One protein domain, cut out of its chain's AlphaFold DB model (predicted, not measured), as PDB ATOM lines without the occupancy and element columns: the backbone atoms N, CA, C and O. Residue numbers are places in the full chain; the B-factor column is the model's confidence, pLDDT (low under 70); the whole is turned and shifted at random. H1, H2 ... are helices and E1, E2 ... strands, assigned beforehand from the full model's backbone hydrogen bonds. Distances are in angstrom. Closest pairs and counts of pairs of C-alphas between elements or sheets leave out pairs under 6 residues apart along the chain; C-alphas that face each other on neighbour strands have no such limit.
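What this domain is: This is residues 6 to 59 of the 181 residues of a protein of Orientia tsutsugamushi (UniProt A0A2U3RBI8). A two-strand parallel sheet, E1 and E2, has the long helix H1 over one face, and the short helix H2 sits near the first turn of H1 and the last residue of E2. A long loop, residues 36 to 49, joins E2 to H2. The 54 printed residues run E1, H1, E2, H2, a mixed class; the whole is compact, radius of gyration of the C-alphas 10.8 A, spanning 31 by 22 by 18 A.

Where its parts are: E2 is residues 32 to 35 and E1 residues 6 to 8, beginning at C-alpha 6 (-29.261, -6.445, -13.461). H1, residues 16 to 29, is 20.2 A long. H2, residues 50 to 58, is 11.8 A long and ends at C-alpha 58 (-30.167, -19.458, -2.327).

How they stand to each other: E1 and E2 are parallel at 10 degrees, with N 6 and O 32 2.8 A apart, within hydrogen-bond range. E1, H1, E2 form a strand-helix-strand unit, parallel neighbour strands joined through a helix, with a right-handed crossover. The closest C-alphas of H1 and E2, Val 26 and Gln 32, are 6.9 A apart. H1 and H2 are close but not clearly touching, C-alphas of Thr 16 and Met 50 closest at 6.4 A, at a steep tilt of 53 degrees, the same way. E1 and H2 are apart. In H1 and H2 every O i to N i+4 pair is within hydrogen-bond range.

The domain as a whole: The farthest C-alphas, Asn 29 and Lys 40, are 31.2 A apart. The printed part has no cut; the E2 to H2 link is long, and residues 39 to 48 have pLDDT under 70.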
ATOM      1  N   ILE A   6     -28.356  -7.350 -14.169       94.31
ATOM      2  CA  ILE A   6     -29.261  -6.445 -13.461       94.31
ATOM      3  C   ILE A   6     -28.877  -6.454 -11.985       94.31
ATOM      4  O   ILE A   6     -28.792  -7.518 -11.376       94.31
ATOM      5  N   VAL A   7     -28.660  -5.272 -11.413       94.62
ATOM      6  CA  VAL A   7     -28.420  -5.093  -9.978       94.62
ATOM      7  C   VAL A   7     -29.589  -4.315  -9.397       94.62
ATOM      8  O   VAL A   7     -29.928  -3.242  -9.898       94.62
ATOM      9  N   VAL A   8     -30.214  -4.869  -8.365       93.31
ATOM     10  CA  VAL A   8     -31.290  -4.215  -7.617       93.31
ATOM     11  C   VAL A   8     -30.752  -3.867  -6.243       93.31
ATOM     12  O   VAL A   8     -30.491  -4.765  -5.450       93.31
ATOM     13  N   ASP A   9     -30.575  -2.574  -5.996       90.94
ATOM     14  CA  ASP A   9     -30.265  -2.038  -4.671       90.94
ATOM     15  C   ASP A   9     -31.557  -1.816  -3.870       90.94
ATOM     16  O   ASP A   9     -32.631  -1.637  -4.454       90.94
ATOM     17  N   GLU A  10     -31.458  -1.852  -2.543       88.69
ATOM     18  CA  GLU A  10     -32.595  -1.827  -1.610       88.69
ATOM     19  C   GLU A  10     -33.677  -2.876  -1.932       88.69
ATOM     20  O   GLU A  10     -34.891  -2.648  -1.854       88.69
ATOM     21  N   ALA A  11     -33.225  -4.082  -2.281       89.56
ATOM     22  CA  ALA A  11     -34.057  -5.213  -2.672       89.56
ATOM     23  C   ALA A  11     -35.107  -5.600  -1.601       89.56
ATOM     24  O   ALA A  11     -36.191  -6.085  -1.942       89.56
ATOM     25  N   GLY A  12     -34.849  -5.323  -0.318       84.06
ATOM     26  CA  GLY A  12     -35.810  -5.522   0.779       84.06
ATOM     27  C   GLY A  12     -37.102  -4.699   0.646       84.06
ATOM     28  O   GLY A  12     -38.160  -5.109   1.133       84.06
ATOM     29  N   MET A  13     -37.054  -3.578  -0.078       84.38
ATOM     30  CA  MET A  13     -38.209  -2.702  -0.294       84.38
ATOM     31  C   MET A  13     -39.075  -3.115  -1.490       84.38
ATOM     32  O   MET A  13     -40.190  -2.609  -1.652       84.38
ATOM     33  N   VAL A  14     -38.595  -4.024  -2.341       86.38
ATOM     34  CA  VAL A  14     -39.295  -4.417  -3.567       86.38
ATOM     35  C   VAL A  14     -40.484  -5.323  -3.231       86.38
ATOM     36  O   VAL A  14     -40.351  -6.361  -2.586       86.38
ATOM     37  N   GLY A  15     -41.673  -4.925  -3.686       86.38
ATOM     38  CA  GLY A  15     -42.899  -5.691  -3.489       86.38
ATOM     39  C   GLY A  15     -42.924  -6.991  -4.300       86.38
ATOM     40  O   GLY A  15     -42.369  -7.084  -5.397       86.38
ATOM     41  N   THR A  16     -43.633  -8.003  -3.793       86.31
ATOM     42  CA  THR A  16     -43.711  -9.344  -4.409       86.31
ATOM     43  C   THR A  16     -44.144  -9.322  -5.885       86.31
ATOM     44  O   THR A  16     -43.606 -10.069  -6.703       86.31
ATOM     45  N   LYS A  17     -45.083  -8.443  -6.271       88.19
ATOM     46  CA  LYS A  17     -45.533  -8.324  -7.674       88.19
ATOM     47  C   LYS A  17     -44.432  -7.796  -8.594       88.19
ATOM     48  O   LYS A  17     -44.270  -8.295  -9.704       88.19
ATOM     49  N   ALA A  18     -43.665  -6.812  -8.124       90.44
ATOM     50  CA  ALA A  18     -42.540  -6.267  -8.873       90.44
ATOM     51  C   ALA A  18     -41.437  -7.320  -9.058       90.44
ATOM     52  O   ALA A  18     -40.878  -7.424 -10.148       90.44
ATOM     53  N   TYR A  19     -41.190  -8.159  -8.046       91.88
ATOM     54  CA  TYR A  19     -40.282  -9.303  -8.169       91.88
ATOM     55  C   TYR A  19     -40.721 -10.306  -9.238       91.88
ATOM     56  O   TYR A  19     -39.893 -10.738 -10.038       91.88
ATOM     57  N   ALA A  20     -42.010 -10.654  -9.291       92.00
ATOM     58  CA  ALA A  20     -42.523 -11.576 -10.303       92.00
ATOM     59  C   ALA A  20     -42.261 -11.062 -11.732       92.00
ATOM     60  O   ALA A  20     -41.769 -11.807 -12.586       92.00
ATOM     61  N   GLU A  21     -42.516  -9.774 -11.976       94.56
ATOM     62  CA  GLU A  21     -42.223  -9.146 -13.267       94.56
ATOM     63  C   GLU A  21     -40.721  -9.052 -13.549       94.56
ATOM     64  O   GLU A  21     -40.285  -9.364 -14.660       94.56
ATOM     65  N   LEU A  22     -39.913  -8.696 -12.548       94.19
ATOM     66  CA  LEU A  22     -38.457  -8.654 -12.670       94.19
ATOM     67  C   LEU A  22     -37.900 -10.019 -13.095       94.19
ATOM     68  O   LEU A  22     -37.149 -10.101 -14.068       94.19
ATOM     69  N   PHE A  23     -38.307 -11.100 -12.429       94.00
ATOM     70  CA  PHE A  23     -37.858 -12.451 -12.767       94.00
ATOM     71  C   PHE A  23     -38.322 -12.886 -14.156       94.00
ATOM     72  O   PHE A  23     -37.548 -13.505 -14.892       94.00
ATOM     73  N   ARG A  24     -39.546 -12.524 -14.561       95.12
ATOM     74  CA  ARG A  24     -40.035 -12.773 -15.924       95.12
ATOM     75  C   ARG A  24     -39.134 -12.104 -16.963       95.12
ATOM     76  O   ARG A  24     -38.748 -12.752 -17.936       95.12
ATOM     77  N   VAL A  25     -38.781 -10.835 -16.754       94.38
ATOM     78  CA  VAL A  25     -37.905 -10.075 -17.661       94.38
ATOM     79  C   VAL A  25     -36.498 -10.666 -17.695       94.38
ATOM     80  O   VAL A  25     -35.976 -10.895 -18.788       94.38
ATOM     81  N   VAL A  26     -35.910 -10.957 -16.532       94.94
ATOM     82  CA  VAL A  26     -34.572 -11.561 -16.404       94.94
ATOM     83  C   VAL A  26     -34.508 -12.886 -17.157       94.94
ATOM     84  O   VAL A  26     -33.631 -13.072 -18.000       94.94
ATOM     85  N   ARG A  27     -35.482 -13.775 -16.928       94.06
ATOM     86  CA  ARG A  27     -35.548 -15.090 -17.575       94.06
ATOM     87  C   ARG A  27     -35.700 -14.981 -19.091       94.06
ATOM     88  O   ARG A  27     -34.959 -15.627 -19.821       94.06
ATOM     89  N   ASN A  28     -36.625 -14.150 -19.571       94.69
ATOM     90  CA  ASN A  28     -36.897 -14.018 -21.008       94.69
ATOM     91  C   ASN A  28     -35.716 -13.413 -21.788       94.69
ATOM     92  O   ASN A  28     -35.612 -13.601 -23.000       94.69
ATOM     93  N   ASN A  29     -34.837 -12.680 -21.103       94.81
ATOM     94  CA  ASN A  29     -33.668 -12.045 -21.700       94.81
ATOM     95  C   ASN A  29     -32.349 -12.752 -21.354       94.81
ATOM     96  O   ASN A  29     -31.302 -12.292 -21.800       94.81
ATOM     97  N   TYR A  30     -32.374 -13.870 -20.622       93.00
ATOM     98  CA  TYR A  30     -31.161 -14.563 -20.167       93.00
ATOM     99  C   TYR A  30     -30.197 -13.619 -19.425       93.00
ATOM    100  O   TYR A  30     -28.993 -13.615 -19.678       93.00
ATOM    101  N   CYS A  31     -30.741 -12.761 -18.559       95.38
ATOM    102  CA  CYS A  31     -29.948 -11.851 -17.738       95.38
ATOM    103  C   CYS A  31     -29.451 -12.543 -16.464       95.38
ATOM    104  O   CYS A  31     -30.088 -13.463 -15.952       95.38
ATOM    105  N   GLN A  32     -28.354 -12.035 -15.909       93.38
ATOM    106  CA  GLN A  32     -27.972 -12.293 -14.522       93.38
ATOM    107  C   GLN A  32     -28.645 -11.269 -13.605       93.38
ATOM    108  O   GLN A  32     -28.897 -10.135 -14.019       93.38
ATOM    109  N   LEU A  33     -28.932 -11.659 -12.365       93.75
ATOM    110  CA  LEU A  33     -29.574 -10.802 -11.373       93.75
ATOM    111  C   LEU A  33     -28.797 -10.846 -10.057       93.75
ATOM    112  O   LEU A  33     -28.574 -11.924  -9.513       93.75
ATOM    113  N   ILE A  34     -28.433  -9.672  -9.546       93.94
ATOM    114  CA  ILE A  34     -27.893  -9.474  -8.200       93.94
ATOM    115  C   ILE A  34     -28.898  -8.642  -7.409       93.94
ATOM    116  O   ILE A  34     -29.330  -7.579  -7.858       93.94
ATOM    117  N   LEU A  35     -29.256  -9.132  -6.227       93.44
ATOM    118  CA  LEU A  35     -30.089  -8.426  -5.264       93.44
ATOM    119  C   LEU A  35     -29.200  -7.974  -4.106       93.44
ATOM    120  O   LEU A  35     -28.522  -8.799  -3.497       93.44
ATOM    121  N   ALA A  36     -29.199  -6.677  -3.824       91.88
ATOM    122  CA  ALA A  36     -28.477  -6.064  -2.720       91.88
ATOM    123  C   ALA A  36     -29.466  -5.296  -1.838       91.88
ATOM    124  O   ALA A  36     -30.399  -4.665  -2.330       91.88
ATOM    125  N   GLY A  37     -29.286  -5.378  -0.526       87.62
ATOM    126  CA  GLY A  37     -30.158  -4.732   0.443       87.62
ATOM    127  C   GLY A  37     -29.912  -5.269   1.844       87.62
ATOM    128  O   GLY A  37     -29.097  -6.171   2.041       87.62
ATOM    129  N   ASP A  38     -30.633  -4.713   2.808       77.88
ATOM    130  CA  ASP A  38     -30.569  -5.111   4.211       77.88
ATOM    131  C   ASP A  38     -31.912  -5.719   4.629       77.88
ATOM    132  O   ASP A  38     -32.955  -5.068   4.559       77.88
ATOM    133  N   GLU A  39     -31.889  -6.983   5.047       69.19
ATOM    134  CA  GLU A  39     -33.075  -7.722   5.498       69.19
ATOM    135  C   GLU A  39     -33.668  -7.164   6.801       69.19
ATOM    136  O   GLU A  39     -34.855  -7.345   7.064       69.19
ATOM    137  N   LYS A  40     -32.860  -6.452   7.601       66.56
ATOM    138  CA  LYS A  40     -33.269  -5.862   8.884       66.56
ATOM    139  C   LYS A  40     -33.757  -4.418   8.752       66.56
ATOM    140  O   LYS A  40     -34.251  -3.853   9.730       66.56
ATOM    141  N   GLN A  41     -33.613  -3.801   7.578       68.06
ATOM    142  CA  GLN A  41     -34.173  -2.476   7.312       68.06
ATOM    143  C   GLN A  41     -35.676  -2.551   7.035       68.06
ATOM    144  O   GLN A  41     -36.237  -3.625   6.833       68.06
ATOM    145  N   LEU A  42     -36.348  -1.395   7.108       55.62
ATOM    146  CA  LEU A  42     -37.804  -1.277   6.991       55.62
ATOM    147  C   LEU A  42     -38.328  -2.115   5.816       55.62
ATOM    148  O   LEU A  42     -38.027  -1.829   4.657       55.62
ATOM    149  N   ALA A  43     -39.121  -3.139   6.136       55.75
ATOM    150  CA  ALA A  43     -39.739  -4.000   5.141       55.75
ATOM    151  C   ALA A  43     -40.592  -3.176   4.164       55.75
ATOM    152  O   ALA A  43     -41.124  -2.118   4.517       55.75
ATOM    153  N   SER A  44     -40.732  -3.677   2.932       55.41
ATOM    154  CA  SER A  44     -41.620  -3.084   1.927       55.41
ATOM    155  C   SER A  44     -42.994  -2.726   2.511       55.41
ATOM    156  O   SER A  44     -43.547  -3.448   3.338       55.41
ATOM    157  N   ILE A  45     -43.559  -1.609   2.045       51.06
ATOM    158  CA  ILE A  45     -44.928  -1.186   2.383       51.06
ATOM    159  C   ILE A  45     -45.958  -2.164   1.775       51.06
ATOM    160  O   ILE A  45     -47.054  -2.333   2.310       51.06
ATOM    161  N   GLU A  46     -45.616  -2.829   0.666       53.16
ATOM    162  CA  GLU A  46     -46.388  -3.951   0.118       53.16
ATOM    163  C   GLU A  46     -46.055  -5.259   0.860       53.16
ATOM    164  O   GLU A  46     -45.103  -5.301   1.627       53.16
ATOM    165  N   ARG A  47     -46.802  -6.357   0.634       52.84
ATOM    166  CA  ARG A  47     -46.467  -7.693   1.184       52.84
ATOM    167  C   ARG A  47     -45.019  -8.071   0.798       52.84
ATOM    168  O   ARG A  47     -44.789  -8.525  -0.328       52.84
ATOM    169  N   GLY A  48     -44.072  -7.787   1.695       59.25
ATOM    170  CA  GLY A  48     -42.626  -7.931   1.521       59.25
ATOM    171  C   GLY A  48     -42.106  -9.309   1.937       59.25
ATOM    172  O   GLY A  48     -42.868 -10.270   1.985       59.25
ATOM    173  N   GLY A  49     -40.802  -9.405   2.216       73.50
ATOM    174  CA  GLY A  49     -40.146 -10.632   2.704       73.50
ATOM    175  C   GLY A  49     -39.548 -11.535   1.618       73.50
ATOM    176  O   GLY A  49     -38.828 -12.478   1.928       73.50
ATOM    177  N   MET A  50     -39.775 -11.233   0.334       83.00
ATOM    178  CA  MET A  50     -39.183 -12.005  -0.768       83.00
ATOM    179  C   MET A  50     -37.654 -11.941  -0.772       83.00
ATOM    180  O   MET A  50     -37.016 -12.946  -1.053       83.00
ATOM    181  N   PHE A  51     -37.060 -10.792  -0.444       86.00
ATOM    182  CA  PHE A  51     -35.604 -10.659  -0.383       86.00
ATOM    183  C   PHE A  51     -34.983 -11.572   0.687       86.00
ATOM    184  O   PHE A  51     -34.071 -12.332   0.380       86.00
ATOM    185  N   GLU A  52     -35.541 -11.566   1.900       82.81
ATOM    186  CA  GLU A  52     -35.126 -12.450   2.999       82.81
ATOM    187  C   GLU A  52     -35.312 -13.930   2.628       82.81
ATOM    188  O   GLU A  52     -34.404 -14.741   2.793       82.81
ATOM    189  N   MET A  53     -36.456 -14.287   2.034       86.81
ATOM    190  CA  MET A  53     -36.724 -15.652   1.572       86.81
ATOM    191  C   MET A  53     -35.708 -16.125   0.520       86.81
ATOM    192  O   MET A  53     -35.223 -17.252   0.592       86.81
ATOM    193  N   LEU A  54     -35.355 -15.263  -0.437       88.00
ATOM    194  CA  LEU A  54     -34.357 -15.570  -1.466       88.00
ATOM    195  C   LEU A  54     -32.955 -15.714  -0.866       88.00
ATOM    196  O   LEU A  54     -32.256 -16.657  -1.229       88.00
ATOM    197  N   SER A  55     -32.577 -14.828   0.060       87.62
ATOM    198  CA  SER A  55     -31.320 -14.917   0.817       87.62
ATOM    199  C   SER A  55     -31.218 -16.256   1.557       87.62
ATOM    200  O   SER A  55     -30.228 -16.971   1.413       87.62
ATOM    201  N   ASN A  56     -32.284 -16.659   2.257       85.75
ATOM    202  CA  ASN A  56     -32.327 -17.915   3.008       85.75
ATOM    203  C   ASN A  56     -32.294 -19.161   2.109       85.75
ATOM    204  O   ASN A  56     -31.660 -20.155   2.457       85.75
ATOM    205  N   ASN A  57     -32.957 -19.123   0.949       88.69
ATOM    206  CA  ASN A  57     -33.066 -20.288   0.066       88.69
ATOM    207  C   ASN A  57     -31.864 -20.489  -0.862       88.69
ATOM    208  O   ASN A  57     -31.530 -21.630  -1.180       88.69
ATOM    209  N   PHE A  58     -31.260 -19.404  -1.349       87.81
ATOM    210  CA  PHE A  58     -30.167 -19.458  -2.327       87.81
ATOM    211  C   PHE A  58     -28.801 -19.123  -1.722       87.81
ATOM    212  O   PHE A  58     -27.783 -19.247  -2.404       87.81
ATOM    213  N   GLY A  59     -28.769 -18.738  -0.445       85.44
ATOM    214  CA  GLY A  59     -27.591 -18.193   0.207       85.44
ATOM    215  C   GLY A  59     -27.347 -16.735  -0.181       85.44
ATOM    216  O   GLY A  59     -27.882 -16.208  -1.160       85.44
TER     217      GLY A  59